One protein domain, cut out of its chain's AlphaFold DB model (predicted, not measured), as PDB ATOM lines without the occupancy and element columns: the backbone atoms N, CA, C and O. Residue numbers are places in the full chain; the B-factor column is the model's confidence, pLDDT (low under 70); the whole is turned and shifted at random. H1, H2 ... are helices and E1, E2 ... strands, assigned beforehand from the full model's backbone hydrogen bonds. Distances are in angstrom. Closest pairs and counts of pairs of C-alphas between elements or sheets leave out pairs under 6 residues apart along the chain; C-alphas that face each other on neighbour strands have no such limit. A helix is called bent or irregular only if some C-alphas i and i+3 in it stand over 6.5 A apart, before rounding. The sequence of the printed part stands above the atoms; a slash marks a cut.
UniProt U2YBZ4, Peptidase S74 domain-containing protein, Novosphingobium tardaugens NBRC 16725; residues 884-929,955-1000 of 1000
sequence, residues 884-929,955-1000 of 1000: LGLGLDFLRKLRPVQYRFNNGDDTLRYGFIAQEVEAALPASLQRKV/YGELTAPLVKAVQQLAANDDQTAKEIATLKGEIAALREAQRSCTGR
ATOM      1  N   LEU A 884     160.628 186.778 136.278       82.75
ATOM      2  CA  LEU A 884     160.961 186.828 137.696       82.75
ATOM      3  C   LEU A 884     162.273 186.076 137.979       82.75
ATOM      4  O   LEU A 884     162.343 184.856 137.821       82.75
ATOM      5  N   GLY A 885     163.288 186.804 138.455       77.56
ATOM      6  CA  GLY A 885     164.580 186.250 138.890       77.56
ATOM      7  C   GLY A 885     164.577 185.623 140.294       77.56
ATOM      8  O   GLY A 885     165.574 185.036 140.704       77.56
ATOM      9  N   LEU A 886     163.473 185.742 141.037       82.50
ATOM     10  CA  LEU A 886     163.253 185.095 142.334       82.50
ATOM     11  C   LEU A 886     162.474 183.788 142.130       82.50
ATOM     12  O   LEU A 886     161.340 183.807 141.659       82.50
ATOM     13  N   GLY A 887     163.078 182.657 142.486       83.81
ATOM     14  CA  GLY A 887     162.493 181.326 142.298       83.81
ATOM     15  C   GLY A 887     162.970 180.329 143.353       83.81
ATOM     16  O   GLY A 887     163.087 180.668 144.531       83.81
ATOM     17  N   LEU A 888     163.257 179.098 142.938       84.25
ATOM     18  CA  LEU A 888     163.583 177.977 143.818       84.25
ATOM     19  C   LEU A 888     164.809 178.254 144.701       84.25
ATOM     20  O   LEU A 888     164.769 177.967 145.894       84.25
ATOM     21  N   ASP A 889     165.856 178.875 144.158       84.88
ATOM     22  CA  ASP A 889     167.080 179.190 144.911       84.88
ATOM     23  C   ASP A 889     166.862 180.235 146.011       84.88
ATOM     24  O   ASP A 889     167.507 180.182 147.057       84.88
ATOM     25  N   PHE A 890     165.942 181.177 145.789       87.06
ATOM     26  CA  PHE A 890     165.544 182.151 146.803       87.06
ATOM     27  C   PHE A 890     164.737 181.465 147.910       87.06
ATOM     28  O   PHE A 890     165.050 181.614 149.088       87.06
ATOM     29  N   LEU A 891     163.748 180.646 147.540       86.12
ATOM     30  CA  LEU A 891     162.887 179.972 148.513       86.12
ATOM     31  C   LEU A 891     163.608 178.905 149.338       86.12
ATOM     32  O   LEU A 891     163.293 178.753 150.513       86.12
ATOM     33  N   ARG A 892     164.620 178.228 148.780       85.19
ATOM     34  CA  ARG A 892     165.477 177.293 149.533       85.19
ATOM     35  C   ARG A 892     166.259 177.963 150.664       85.19
ATOM     36  O   ARG A 892     166.637 177.284 151.612       85.19
ATOM     37  N   LYS A 893     166.515 179.271 150.560       87.94
ATOM     38  CA  LYS A 893     167.208 180.053 151.593       87.94
ATOM     39  C   LYS A 893     166.263 180.586 152.669       87.94
ATOM     40  O   LYS A 893     166.740 181.006 153.719       87.94
ATOM     41  N   LEU A 894     164.948 180.583 152.431       88.25
ATOM     42  CA  LEU A 894     163.978 181.031 153.426       88.25
ATOM     43  C   LEU A 894     163.764 179.960 154.493       88.25
ATOM     44  O   LEU A 894     163.564 178.785 154.188       88.25
ATOM     45  N   ARG A 895     163.735 180.391 155.756       88.62
ATOM     46  CA  ARG A 895     163.478 179.529 156.909       88.62
ATOM     47  C   ARG A 895     162.100 179.836 157.505       88.62
ATOM     48  O   ARG A 895     161.941 180.876 158.143       88.62
ATOM     49  N   PRO A 896     161.094 178.961 157.324       88.44
ATOM     50  CA  PRO A 896     159.847 179.059 158.070       88.44
ATOM     51  C   PRO A 896     160.120 178.863 159.561       88.44
ATOM     52  O   PRO A 896     160.838 177.940 159.954       88.44
ATOM     53  N   VAL A 897     159.535 179.713 160.393       89.62
ATOM     54  CA  VAL A 897     159.660 179.645 161.848       89.62
ATOM     55  C   VAL A 897     158.284 179.638 162.501       89.62
ATOM     56  O   VAL A 897     157.314 180.185 161.974       89.62
ATOM     57  N   GLN A 898     158.215 179.031 163.679       90.19
ATOM     58  CA  GLN A 898     157.115 179.228 164.614       90.19
ATOM     59  C   GLN A 898     157.556 180.232 165.676       90.19
ATOM     60  O   GLN A 898     158.697 180.181 166.140       90.19
ATOM     61  N   TYR A 899     156.677 181.155 166.043       85.00
ATOM     62  CA  TYR A 899     157.005 182.223 166.979       85.00
ATOM     63  C   TYR A 899     155.798 182.612 167.834       85.00
ATOM     64  O   TYR A 899     154.645 182.340 167.491       85.00
ATOM     65  N   ARG A 900     156.096 183.258 168.961       84.75
ATOM     66  CA  ARG A 900     155.159 184.013 169.800       84.75
ATOM     67  C   ARG A 900     155.670 185.446 169.879       84.75
ATOM     68  O   ARG A 900     156.874 185.669 169.729       84.75
ATOM     69  N   PHE A 901     154.781 186.412 170.061       79.00
ATOM     70  CA  PHE A 901     155.204 187.801 170.195       79.00
ATOM     71  C   PHE A 901     155.682 188.085 171.623       79.00
ATOM     72  O   PHE A 901     155.084 187.637 172.597       79.00
ATOM     73  N   ASN A 902     156.727 188.904 171.761       77.81
ATOM     74  CA  ASN A 902     157.231 189.368 173.060       77.81
ATOM     75  C   ASN A 902     156.380 190.528 173.625       77.81
ATOM     76  O   ASN A 902     156.920 191.516 174.117       77.81
ATOM     77  N   ASN A 903     155.055 190.444 173.492       71.94
ATOM     78  CA  ASN A 903     154.092 191.462 173.927       71.94
ATOM     79  C   ASN A 903     152.972 190.889 174.820       71.94
ATOM     80  O   ASN A 903     151.992 191.580 175.072       71.94
ATOM     81  N   GLY A 904     153.108 189.639 175.276       70.44
ATOM     82  CA  GLY A 904     152.111 188.956 176.107       70.44
ATOM     83  C   GLY A 904     151.069 188.137 175.335       70.44
ATOM     84  O   GLY A 904     150.247 187.482 175.970       70.44
ATOM     85  N   ASP A 905     151.101 188.122 173.995       73.25
ATOM     86  CA  ASP A 905     150.291 187.205 173.181       73.25
ATOM     87  C   ASP A 905     150.942 185.810 173.105       73.25
ATOM     88  O   ASP A 905     151.924 185.598 172.386       73.25
ATOM     89  N   ASP A 906     150.361 184.840 173.816       80.75
ATOM     90  CA  ASP A 906     150.827 183.445 173.849       80.75
ATOM     91  C   ASP A 906     150.377 182.597 172.643       80.75
ATOM     92  O   ASP A 906     150.700 181.403 172.540       80.75
ATOM     93  N   THR A 907     149.657 183.200 171.692       81.69
ATOM     94  CA  THR A 907     149.226 182.520 170.469       81.69
ATOM     95  C   THR A 907     150.442 182.072 169.658       81.69
ATOM     96  O   THR A 907     151.245 182.884 169.198       81.69
ATOM     97  N   LEU A 908     150.568 180.761 169.436       84.06
ATOM     98  CA  LEU A 908     151.590 180.207 168.551       84.06
ATOM     99  C   LEU A 908     151.250 180.547 167.096       84.06
ATOM    100  O   LEU A 908     150.179 180.188 166.600       84.06
ATOM    101  N   ARG A 909     152.171 181.221 166.406       84.31
ATOM    102  CA  ARG A 909     152.023 181.642 165.008       84.31
ATOM    103  C   ARG A 909     153.137 181.048 164.152       84.31
ATOM    104  O   ARG A 909     154.202 180.698 164.654       84.31
ATOM    105  N   TYR A 910     152.894 180.965 162.849       87.25
ATOM    106  CA  TYR A 910     153.856 180.493 161.852       87.25
ATOM    107  C   TYR A 910     154.136 181.608 160.847       87.25
ATOM    108  O   TYR A 910     153.230 182.365 160.496       87.25
ATOM    109  N   GLY A 911     155.378 181.730 160.383       87.38
ATOM    110  CA  GLY A 911     155.749 182.753 159.406       87.38
ATOM    111  C   GLY A 911     157.245 182.806 159.117       87.38
ATOM    112  O   GLY A 911     157.957 181.823 159.310       87.38
ATOM    113  N   PHE A 912     157.712 183.962 158.655       88.62
ATOM    114  CA  PHE A 912     159.121 184.236 158.366       88.62
ATOM    115  C   PHE A 912     159.619 185.443 159.166       88.62
ATOM    116  O   PHE A 912     158.854 186.367 159.447       88.62
ATOM    117  N   ILE A 913     160.914 185.455 159.481       87.50
ATOM    118  CA  ILE A 913     161.587 186.623 160.056       87.50
ATOM    119  C   ILE A 913     162.011 187.551 158.917       87.50
ATOM    120  O   ILE A 913     162.746 187.142 158.022       87.50
ATOM    121  N   ALA A 914     161.553 188.802 158.935       84.56
ATOM    122  CA  ALA A 914     161.750 189.744 157.830       84.56
ATOM    123  C   ALA A 914     163.239 190.003 157.511       84.56
ATOM    124  O   ALA A 914     163.614 190.084 156.345       84.56
ATOM    125  N   GLN A 915     164.098 190.042 158.530       85.62
ATOM    126  CA  GLN A 915     165.548 190.186 158.375       85.62
ATOM    127  C   GLN A 915     166.190 188.957 157.707       85.62
ATOM    128  O   GLN A 915     167.119 189.096 156.913       85.62
ATOM    129  N   GLU A 916     165.680 187.750 157.980       87.19
ATOM    130  CA  GLU A 916     166.143 186.526 157.310       87.19
ATOM    131  C   GLU A 916     165.705 186.504 155.837       87.19
ATOM    132  O   GLU A 916     166.459 186.063 154.971       87.19
ATOM    133  N   VAL A 917     164.514 187.037 155.533       86.56
ATOM    134  CA  VAL A 917     164.038 187.192 154.148       86.56
ATOM    135  C   VAL A 917     164.924 188.164 153.368       86.56
ATOM    136  O   VAL A 917     165.254 187.887 152.215       86.56
ATOM    137  N   GLU A 918     165.353 189.267 153.986       83.69
ATOM    138  CA  GLU A 918     166.283 190.206 153.357       83.69
ATOM    139  C   GLU A 918     167.622 189.542 153.006       83.69
ATOM    140  O   GLU A 918     168.094 189.647 151.871       83.69
ATOM    141  N   ALA A 919     168.205 188.797 153.950       84.38
ATOM    142  CA  ALA A 919     169.475 188.097 153.754       84.38
ATOM    143  C   ALA A 919     169.416 187.032 152.639       84.38
ATOM    144  O   ALA A 919     170.434 186.720 152.018       84.38
ATOM    145  N   ALA A 920     168.228 186.489 152.356       86.12
ATOM    146  CA  ALA A 920     168.019 185.504 151.300       86.12
ATOM    147  C   ALA A 920     167.936 186.108 149.884       86.12
ATOM    148  O   ALA A 920     168.081 185.366 148.904       86.12
ATOM    149  N   LEU A 921     167.706 187.421 149.751       85.38
ATOM    150  CA  LEU A 921     167.600 188.090 148.451       85.38
ATOM    151  C   LEU A 921     168.930 188.023 147.664       85.38
ATOM    152  O   LEU A 921     170.011 188.060 148.248       85.38
ATOM    153  N   PRO A 922     168.894 187.951 146.320       83.50
ATOM    154  CA  PRO A 922     170.091 188.091 145.491       83.50
ATOM    155  C   PRO A 922     170.801 189.431 145.730       83.50
ATOM    156  O   PRO A 922     170.140 190.454 145.904       83.50
ATOM    157  N   ALA A 923     172.135 189.453 145.629       78.62
ATOM    158  CA  ALA A 923     172.954 190.649 145.874       78.62
ATOM    159  C   ALA A 923     172.532 191.874 145.035       78.62
ATOM    160  O   ALA A 923     172.660 193.014 145.475       78.62
ATOM    161  N   SER A 924     171.992 191.652 143.832       75.38
ATOM    162  CA  SER A 924     171.463 192.708 142.961       75.38
ATOM    163  C   SER A 924     170.178 193.360 143.485       75.38
ATOM    164  O   SER A 924     169.939 194.529 143.198       75.38
ATOM    165  N   LEU A 925     169.353 192.630 144.239       78.62
ATOM    166  CA  LEU A 925     168.140 193.149 144.875       78.62
ATOM    167  C   LEU A 925     168.424 193.676 146.284       78.62
ATOM    168  O   LEU A 925     167.854 194.698 146.643       78.62
ATOM    169  N   GLN A 926     169.344 193.062 147.037       76.31
ATOM    170  CA  GLN A 926     169.823 193.608 148.318       76.31
ATOM    171  C   GLN A 926     170.417 195.004 148.139       76.31
ATOM    172  O   GLN A 926     170.017 195.930 148.834       76.31
ATOM    173  N   ARG A 927     171.267 195.192 147.121       73.44
ATOM    174  CA  ARG A 927     171.827 196.511 146.809       73.44
ATOM    175  C   ARG A 927     170.741 197.540 146.485       73.44
ATOM    176  O   ARG A 927     170.812 198.665 146.950       73.44
ATOM    177  N   LYS A 928     169.690 197.146 145.753       72.12
ATOM    178  CA  LYS A 928     168.537 198.025 145.503       72.12
ATOM    179  C   LYS A 928     167.771 198.360 146.781       72.12
ATOM    180  O   LYS A 928     167.278 199.476 146.886       72.12
ATOM    181  N   VAL A 929     167.668 197.433 147.732       72.31
ATOM    182  CA  VAL A 929     167.038 197.688 149.037       72.31
ATOM    183  C   VAL A 929     167.880 198.646 149.887       72.31
ATOM    184  O   VAL A 929     167.325 199.493 150.579       72.31
ATOM    185  N   TYR A 955     153.388 189.078 152.813       79.06
ATOM    186  CA  TYR A 955     153.236 187.666 152.434       79.06
ATOM    187  C   TYR A 955     152.623 187.475 151.037       79.06
ATOM    188  O   TYR A 955     152.948 186.500 150.363       79.06
ATOM    189  N   GLY A 956     151.783 188.408 150.571       80.62
ATOM    190  CA  GLY A 956     151.180 188.342 149.235       80.62
ATOM    191  C   GLY A 956     152.219 188.342 148.108       80.62
ATOM    192  O   GLY A 956     152.061 187.613 147.128       80.62
ATOM    193  N   GLU A 957     153.324 189.066 148.291       84.06
ATOM    194  CA  GLU A 957     154.405 189.182 147.303       84.06
ATOM    195  C   GLU A 957     155.245 187.899 147.177       84.06
ATOM    196  O   GLU A 957     155.917 187.698 146.166       84.06
ATOM    197  N   LEU A 958     155.175 186.978 148.152       84.44
ATOM    198  CA  LEU A 958     155.832 185.664 148.066       84.44
ATOM    199  C   LEU A 958     155.110 184.697 147.121       84.44
ATOM    200  O   LEU A 958     155.705 183.709 146.690       84.44
ATOM    201  N   THR A 959     153.859 184.984 146.753       85.94
ATOM    202  CA  THR A 959     153.051 184.101 145.899       85.94
ATOM    203  C   THR A 959     153.692 183.898 144.525       85.94
ATOM    204  O   THR A 959     153.776 182.768 144.048       85.94
ATOM    205  N   ALA A 960     154.199 184.960 143.888       85.50
ATOM    206  CA  ALA A 960     154.816 184.853 142.563       85.50
ATOM    207  C   ALA A 960     156.163 184.088 142.576       85.50
ATOM    208  O   ALA A 960     156.320 183.180 141.754       85.50
ATOM    209  N   PRO A 961     157.100 184.345 143.516       87.75
ATOM    210  CA  PRO A 961     158.280 183.498 143.715       87.75
ATOM    211  C   PRO A 961     157.947 182.030 144.012       87.75
ATOM    212  O   PRO A 961     158.610 181.146 143.471       87.75
ATOM    213  N   LEU A 962     156.908 181.757 144.816       86.75
ATOM    214  CA  LEU A 962     156.419 180.395 145.081       86.75
ATOM    215  C   LEU A 962     155.976 179.700 143.796       86.75
ATOM    216  O   LEU A 962     156.432 178.591 143.520       86.75
ATOM    217  N   VAL A 963     155.170 180.365 142.967       89.00
ATOM    218  CA  VAL A 963     154.759 179.818 141.665       89.00
ATOM    219  C   VAL A 963     155.974 179.562 140.765       89.00
ATOM    220  O   VAL A 963     156.073 178.487 140.174       89.00
ATOM    221  N   LYS A 964     156.937 180.492 140.695       88.00
ATOM    222  CA  LYS A 964     158.159 180.323 139.886       88.00
ATOM    223  C   LYS A 964     159.025 179.159 140.374       88.00
ATOM    224  O   LYS A 964     159.552 178.410 139.553       88.00
ATOM    225  N   ALA A 965     159.159 178.976 141.686       87.62
ATOM    226  CA  ALA A 965     159.894 177.848 142.251       87.62
ATOM    227  C   ALA A 965     159.217 176.509 141.970       87.62
ATOM    228  O   ALA A 965     159.909 175.551 141.642       87.62
ATOM    229  N   VAL A 966     157.883 176.448 142.043       86.69
ATOM    230  CA  VAL A 966     157.124 175.244 141.668       86.69
ATOM    231  C   VAL A 966     157.325 174.925 140.183       86.69
ATOM    232  O   VAL A 966     157.575 173.774 139.842       86.69
ATOM    233  N   GLN A 967     157.306 175.933 139.304       86.88
ATOM    234  CA  GLN A 967     157.605 175.749 137.876       86.88
ATOM    235  C   GLN A 967     159.030 175.225 137.637       86.88
ATOM    236  O   GLN A 967     159.228 174.338 136.813       86.88
ATOM    237  N   GLN A 968     160.025 175.755 138.355       85.75
ATOM    238  CA  GLN A 968     161.416 175.297 138.261       85.75
ATOM    239  C   GLN A 968     161.602 173.884 138.822       85.75
ATOM    240  O   GLN A 968     162.354 173.101 138.251       85.75
ATOM    241  N   LEU A 969     160.909 173.546 139.912       85.06
ATOM    242  CA  LEU A 969     160.923 172.201 140.474       85.06
ATOM    243  C   LEU A 969     160.336 171.191 139.479       85.06
ATOM    244  O   LEU A 969     160.982 170.190 139.200       85.06
ATOM    245  N   ALA A 970     159.187 171.503 138.874       81.50
ATOM    246  CA  ALA A 970     158.580 170.659 137.845       81.50
ATOM    247  C   ALA A 970     159.496 170.479 136.619       81.50
ATOM    248  O   ALA A 970     159.649 169.369 136.122       81.50
ATOM    249  N   ALA A 971     160.167 171.545 136.166       81.75
ATOM    250  CA  ALA A 971     161.127 171.454 135.064       81.75
ATOM    251  C   ALA A 971     162.350 170.582 135.411       81.75
ATOM    252  O   ALA A 971     162.831 169.830 134.562       81.75
ATOM    253  N   ASN A 972     162.841 170.656 136.653       82.50
ATOM    254  CA  ASN A 972     163.922 169.793 137.131       82.50
ATOM    255  C   ASN A 972     163.476 168.330 137.227       82.50
ATOM    256  O   ASN A 972     164.257 167.447 136.876       82.50
ATOM    257  N   ASP A 973     162.241 168.064 137.653       80.69
ATOM    258  CA  ASP A 973     161.678 166.711 137.685       80.69
ATOM    259  C   ASP A 973     161.528 166.139 136.265       80.69
ATOM    260  O   ASP A 973     161.931 165.001 136.026       80.69
ATOM    261  N   ASP A 974     161.058 166.934 135.296       77.88
ATOM    262  CA  ASP A 974     160.981 166.537 133.881       77.88
ATOM    263  C   ASP A 974     162.367 166.252 133.283       77.88
ATOM    264  O   ASP A 974     162.553 165.287 132.534       77.88
ATOM    265  N   GLN A 975     163.359 167.084 133.611       77.75
ATOM    266  CA  GLN A 975     164.741 166.897 133.174       77.75
ATOM    267  C   GLN A 975     165.354 165.641 133.805       77.75
ATOM    268  O   GLN A 975     165.946 164.826 133.097       77.75
ATOM    269  N   THR A 976     165.129 165.430 135.102       79.00
ATOM    270  CA  THR A 976     165.571 164.228 135.822       79.00
ATOM    271  C   THR A 976     164.880 162.979 135.262       79.00
ATOM    272  O   THR A 976     165.520 161.946 135.080       79.00
ATOM    273  N   ALA A 977     163.596 163.057 134.901       74.94
ATOM    274  CA  ALA A 977     162.870 161.964 134.258       74.94
ATOM    275  C   ALA A 977     163.424 161.635 132.859       74.94
ATOM    276  O   ALA A 977     163.547 160.455 132.518       74.94
ATOM    277  N   LYS A 978     163.807 162.648 132.066       78.62
ATOM    278  CA  LYS A 978     164.498 162.452 130.778       78.62
ATOM    279  C   LYS A 978     165.878 161.834 130.959       78.62
ATOM    280  O   LYS A 978     166.200 160.897 130.241       78.62
ATOM    281  N   GLU A 979     166.665 162.294 131.926       78.81
ATOM    282  CA  GLU A 979     167.974 161.706 132.241       78.81
ATOM    283  C   GLU A 979     167.840 160.253 132.702       78.81
ATOM    284  O   GLU A 979     168.572 159.391 132.224       78.81
ATOM    285  N   ILE A 980     166.837 159.937 133.529       76.81
ATOM    286  CA  ILE A 980     166.505 158.553 133.899       76.81
ATOM    287  C   ILE A 980     166.091 157.735 132.666       76.81
ATOM    288  O   ILE A 980     166.456 156.563 132.574       76.81
ATOM    289  N   ALA A 981     165.341 158.306 131.719       75.38
ATOM    290  CA  ALA A 981     164.964 157.619 130.482       75.38
ATOM    291  C   ALA A 981     166.181 157.350 129.576       75.38
ATOM    292  O   ALA A 981     166.327 156.230 129.083       75.38
ATOM    293  N   THR A 982     167.081 158.325 129.418       78.25
ATOM    294  CA  THR A 982     168.334 158.189 128.659       78.25
ATOM    295  C   THR A 982     169.266 157.170 129.309       78.25
ATOM    296  O   THR A 982     169.693 156.235 128.638       78.25
ATOM    297  N   LEU A 983     169.486 157.254 130.627       77.12
ATOM    298  CA  LEU A 983     170.289 156.287 131.385       77.12
ATOM    299  C   LEU A 983     169.690 154.877 131.331       77.12
ATOM    300  O   LEU A 983     170.422 153.899 131.206       77.12
ATOM    301  N   LYS A 984     168.356 154.734 131.373       78.00
ATOM    302  CA  LYS A 984     167.697 153.434 131.144       78.00
ATOM    303  C   LYS A 984     167.930 152.918 129.721       78.00
ATOM    304  O   LYS A 984     168.121 151.713 129.560       78.00
ATOM    305  N   GLY A 985     167.937 153.799 128.719       76.56
ATOM    306  CA  GLY A 985     168.290 153.470 127.335       76.56
ATOM    307  C   GLY A 985     169.747 153.020 127.183       76.56
ATOM    308  O   GLY A 985     170.010 151.985 126.574       76.56
ATOM    309  N   GLU A 986     170.688 153.725 127.810       76.00
ATOM    310  CA  GLU A 986     172.115 153.372 127.823       76.00
ATOM    311  C   GLU A 986     172.380 152.058 128.570       76.00
ATOM    312  O   GLU A 986     173.145 151.221 128.094       76.00
ATOM    313  N   ILE A 987     171.699 151.813 129.696       75.31
ATOM    314  CA  ILE A 987     171.766 150.534 130.422       75.31
ATOM    315  C   ILE A 987     171.186 149.389 129.578       75.31
ATOM    316  O   ILE A 987     171.711 148.274 129.624       75.31
ATOM    317  N   ALA A 988     170.122 149.629 128.804       71.50
ATOM    318  CA  ALA A 988     169.585 148.632 127.878       71.50
ATOM    319  C   ALA A 988     170.593 148.303 126.760       71.50
ATOM    320  O   ALA A 988     170.853 147.123 126.518       71.50
ATOM    321  N   ALA A 989     171.234 149.319 126.173       68.62
ATOM    322  CA  ALA A 989     172.276 149.153 125.158       68.62
ATOM    323  C   ALA A 989     173.537 148.450 125.704       68.62
ATOM    324  O   ALA A 989     174.087 147.558 125.057       68.62
ATOM    325  N   LEU A 990     173.968 148.776 126.928       66.88
ATOM    326  CA  LEU A 990     175.076 148.099 127.614       66.88
ATOM    327  C   LEU A 990     174.748 146.638 127.947       66.88
ATOM    328  O   LEU A 990     175.616 145.777 127.822       66.88
ATOM    329  N   ARG A 991     173.502 146.322 128.328       67.31
ATOM    330  CA  ARG A 991     173.056 144.931 128.538       67.31
ATOM    331  C   ARG A 991     173.008 144.130 127.234       67.31
ATOM    332  O   ARG A 991     173.293 142.933 127.263       67.31
ATOM    333  N   GLU A 992     172.688 144.757 126.102       63.16
ATOM    334  CA  GLU A 992     172.805 144.137 124.772       63.16
ATOM    335  C   GLU A 992     174.267 143.912 124.356       63.16
ATOM    336  O   GLU A 992     174.605 142.819 123.900       63.16
ATOM    337  N   ALA A 993     175.158 144.878 124.601       60.03
ATOM    338  CA  ALA A 993     176.597 144.723 124.368       60.03
ATOM    339  C   ALA A 993     177.236 143.652 125.280       60.03
ATOM    340  O   ALA A 993     178.097 142.885 124.855       60.03
ATOM    341  N   GLN A 994     176.772 143.522 126.525       58.16
ATOM    342  CA  GLN A 994     177.233 142.468 127.431       58.16
ATOM    343  C   GLN A 994     176.778 141.073 126.966       58.16
ATOM    344  O   GLN A 994     177.537 140.113 127.091       58.16
ATOM    345  N   ARG A 995     175.579 140.955 126.367       58.69
ATOM    346  CA  ARG A 995     175.114 139.707 125.734       58.69
ATOM    347  C   ARG A 995     175.913 139.347 124.477       58.69
ATOM    348  O   ARG A 995     176.076 138.157 124.217       58.69
ATOM    349  N   SER A 996     176.433 140.326 123.729       54.06
ATOM    350  CA  SER A 996     177.277 140.060 122.553       54.06
ATOM    351  C   SER A 996     178.721 139.671 122.910       54.06
ATOM    352  O   SER A 996     179.324 138.887 122.180       54.06
ATOM    353  N   CYS A 997     179.252 140.103 124.062       53.59
ATOM    354  CA  CYS A 997     180.574 139.682 124.556       53.59
ATOM    355  C   CYS A 997     180.610 138.284 125.202       53.59
ATOM    356  O   CYS A 997     181.681 137.697 125.296       53.59
ATOM    357  N   THR A 998     179.478 137.711 125.626       52.91
ATOM    358  CA  THR A 998     179.415 136.327 126.154       52.91
ATOM    359  C   THR A 998     179.169 135.262 125.077       52.91
ATOM    360  O   THR A 998     178.888 134.110 125.395       52.91
ATOM    361  N   GLY A 999     179.261 135.643 123.800       54.16
ATOM    362  CA  GLY A 999     179.025 134.778 122.646       54.16
ATOM    363  C   GLY A 999     180.158 134.792 121.621       54.16
ATOM    364  O   GLY A 999     179.858 134.826 120.429       54.16
ATOM    365  N   ARG A1000     181.426 134.794 122.050       35.81
ATOM    366  CA  ARG A1000     182.564 134.254 121.282       35.81
ATOM    367  C   ARG A1000     183.809 134.077 122.133       35.81
ATOM    368  O   ARG A1000     184.142 135.027 122.870       35.81
TER     369      ARG A1000
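AT A GLANCE: This is residues 884 to 929 and 955 to 1000 of the 1000 residues of the protein "Peptidase S74 domain-containing protein" of Novosphingobium tardaugens NBRC 16725 (UniProt U2YBZ4). One long helix, H4, makes most of the length, and a small, loose head gathers about its first part: the short helix H1 packs on H4, while a two-strand hairpin, E1 and E2, and two short helices, H2 and H3, make the rest of the head. Residues 970 to 1000, of which 970 to 997 belong to H4, stick out from this head as a free arm. The printed part has 92 residues, with four named helices and two named strands in the order H1, E1, E2, H2, H3, H4; the sheet, in the order E1, E2, is antiparallel, and the class is mostly helix. The whole is extended, with a radius of gyration of the C-alphas of 23.4 A and spans of 82 by 34 by 19 A.

IN THESE COORDINATES: The printed part begins at Leu 884. H1 is residues 888 to 891, with C-alpha 888 at (163.583, 177.977, 143.818). E1 is residues 897 to 899 and E2 residues 909 to 911. H2, residues 914 to 920, measures 10.0 A from first to last C-alpha, and H3, residues 923 to 929, 9.7 A. H4, residues 955 to 997, measures 61.9 A, from C-alpha 955 at (153.236, 187.666, 152.434) to C-alpha 997 at (180.574, 139.682, 124.556). H4 is neither bent nor irregular, but only just: C-alphas 957 and 960 are 6.4 A apart.

HOW THE PARTS SIT: H1 touches H4, which meets it with residues 961 to 969 alone; their closest C-alphas, those of Leu 888 and Ala 965, are 4.0 A apart. E1 and E2 form a hairpin of antiparallel neighbours, with 146 degrees between their directions. C-alphas 898 and 910 face each other at 4.5 A, and N 897 and O 911 are within hydrogen-bond range at 2.8 A, as are N 909 and O 899 at 2.9 A. H1 and H2 are close but not clearly touching, the closest C-alphas being those of Phe 890 and Ala 920, 6.1 A apart. H2 and H3 are also close but not clearly touching, with the closest C-alphas, those of Glu 918 and Gln 926, 7.0 A apart; they run opposite ways at a shallow tilt of 32 degrees. H4 is apart from E1, E2, H2 and H3. In H2 every O i to N i+4 pair is within hydrogen-bond range, in H3 2 of 3 and in H4 36 of 39, while H1 is too short for such a pair.

THE WHOLE: The two C-alphas farthest apart, those of Gly 904 and Arg 1000, are 83.2 A apart. Without the free stretch the body spans 39 by 26 by 17 A. Residues 930 to 954 are not printed, and C-alphas 929 and 955 are 17.4 A apart across this cut. Of the links that are printed whole, the one from E1 to E2 is short and the others are tight. The mean pLDDT of the printed part is 78.9, and residues 989 to 1000, which end at the chain's last residue, are under 70.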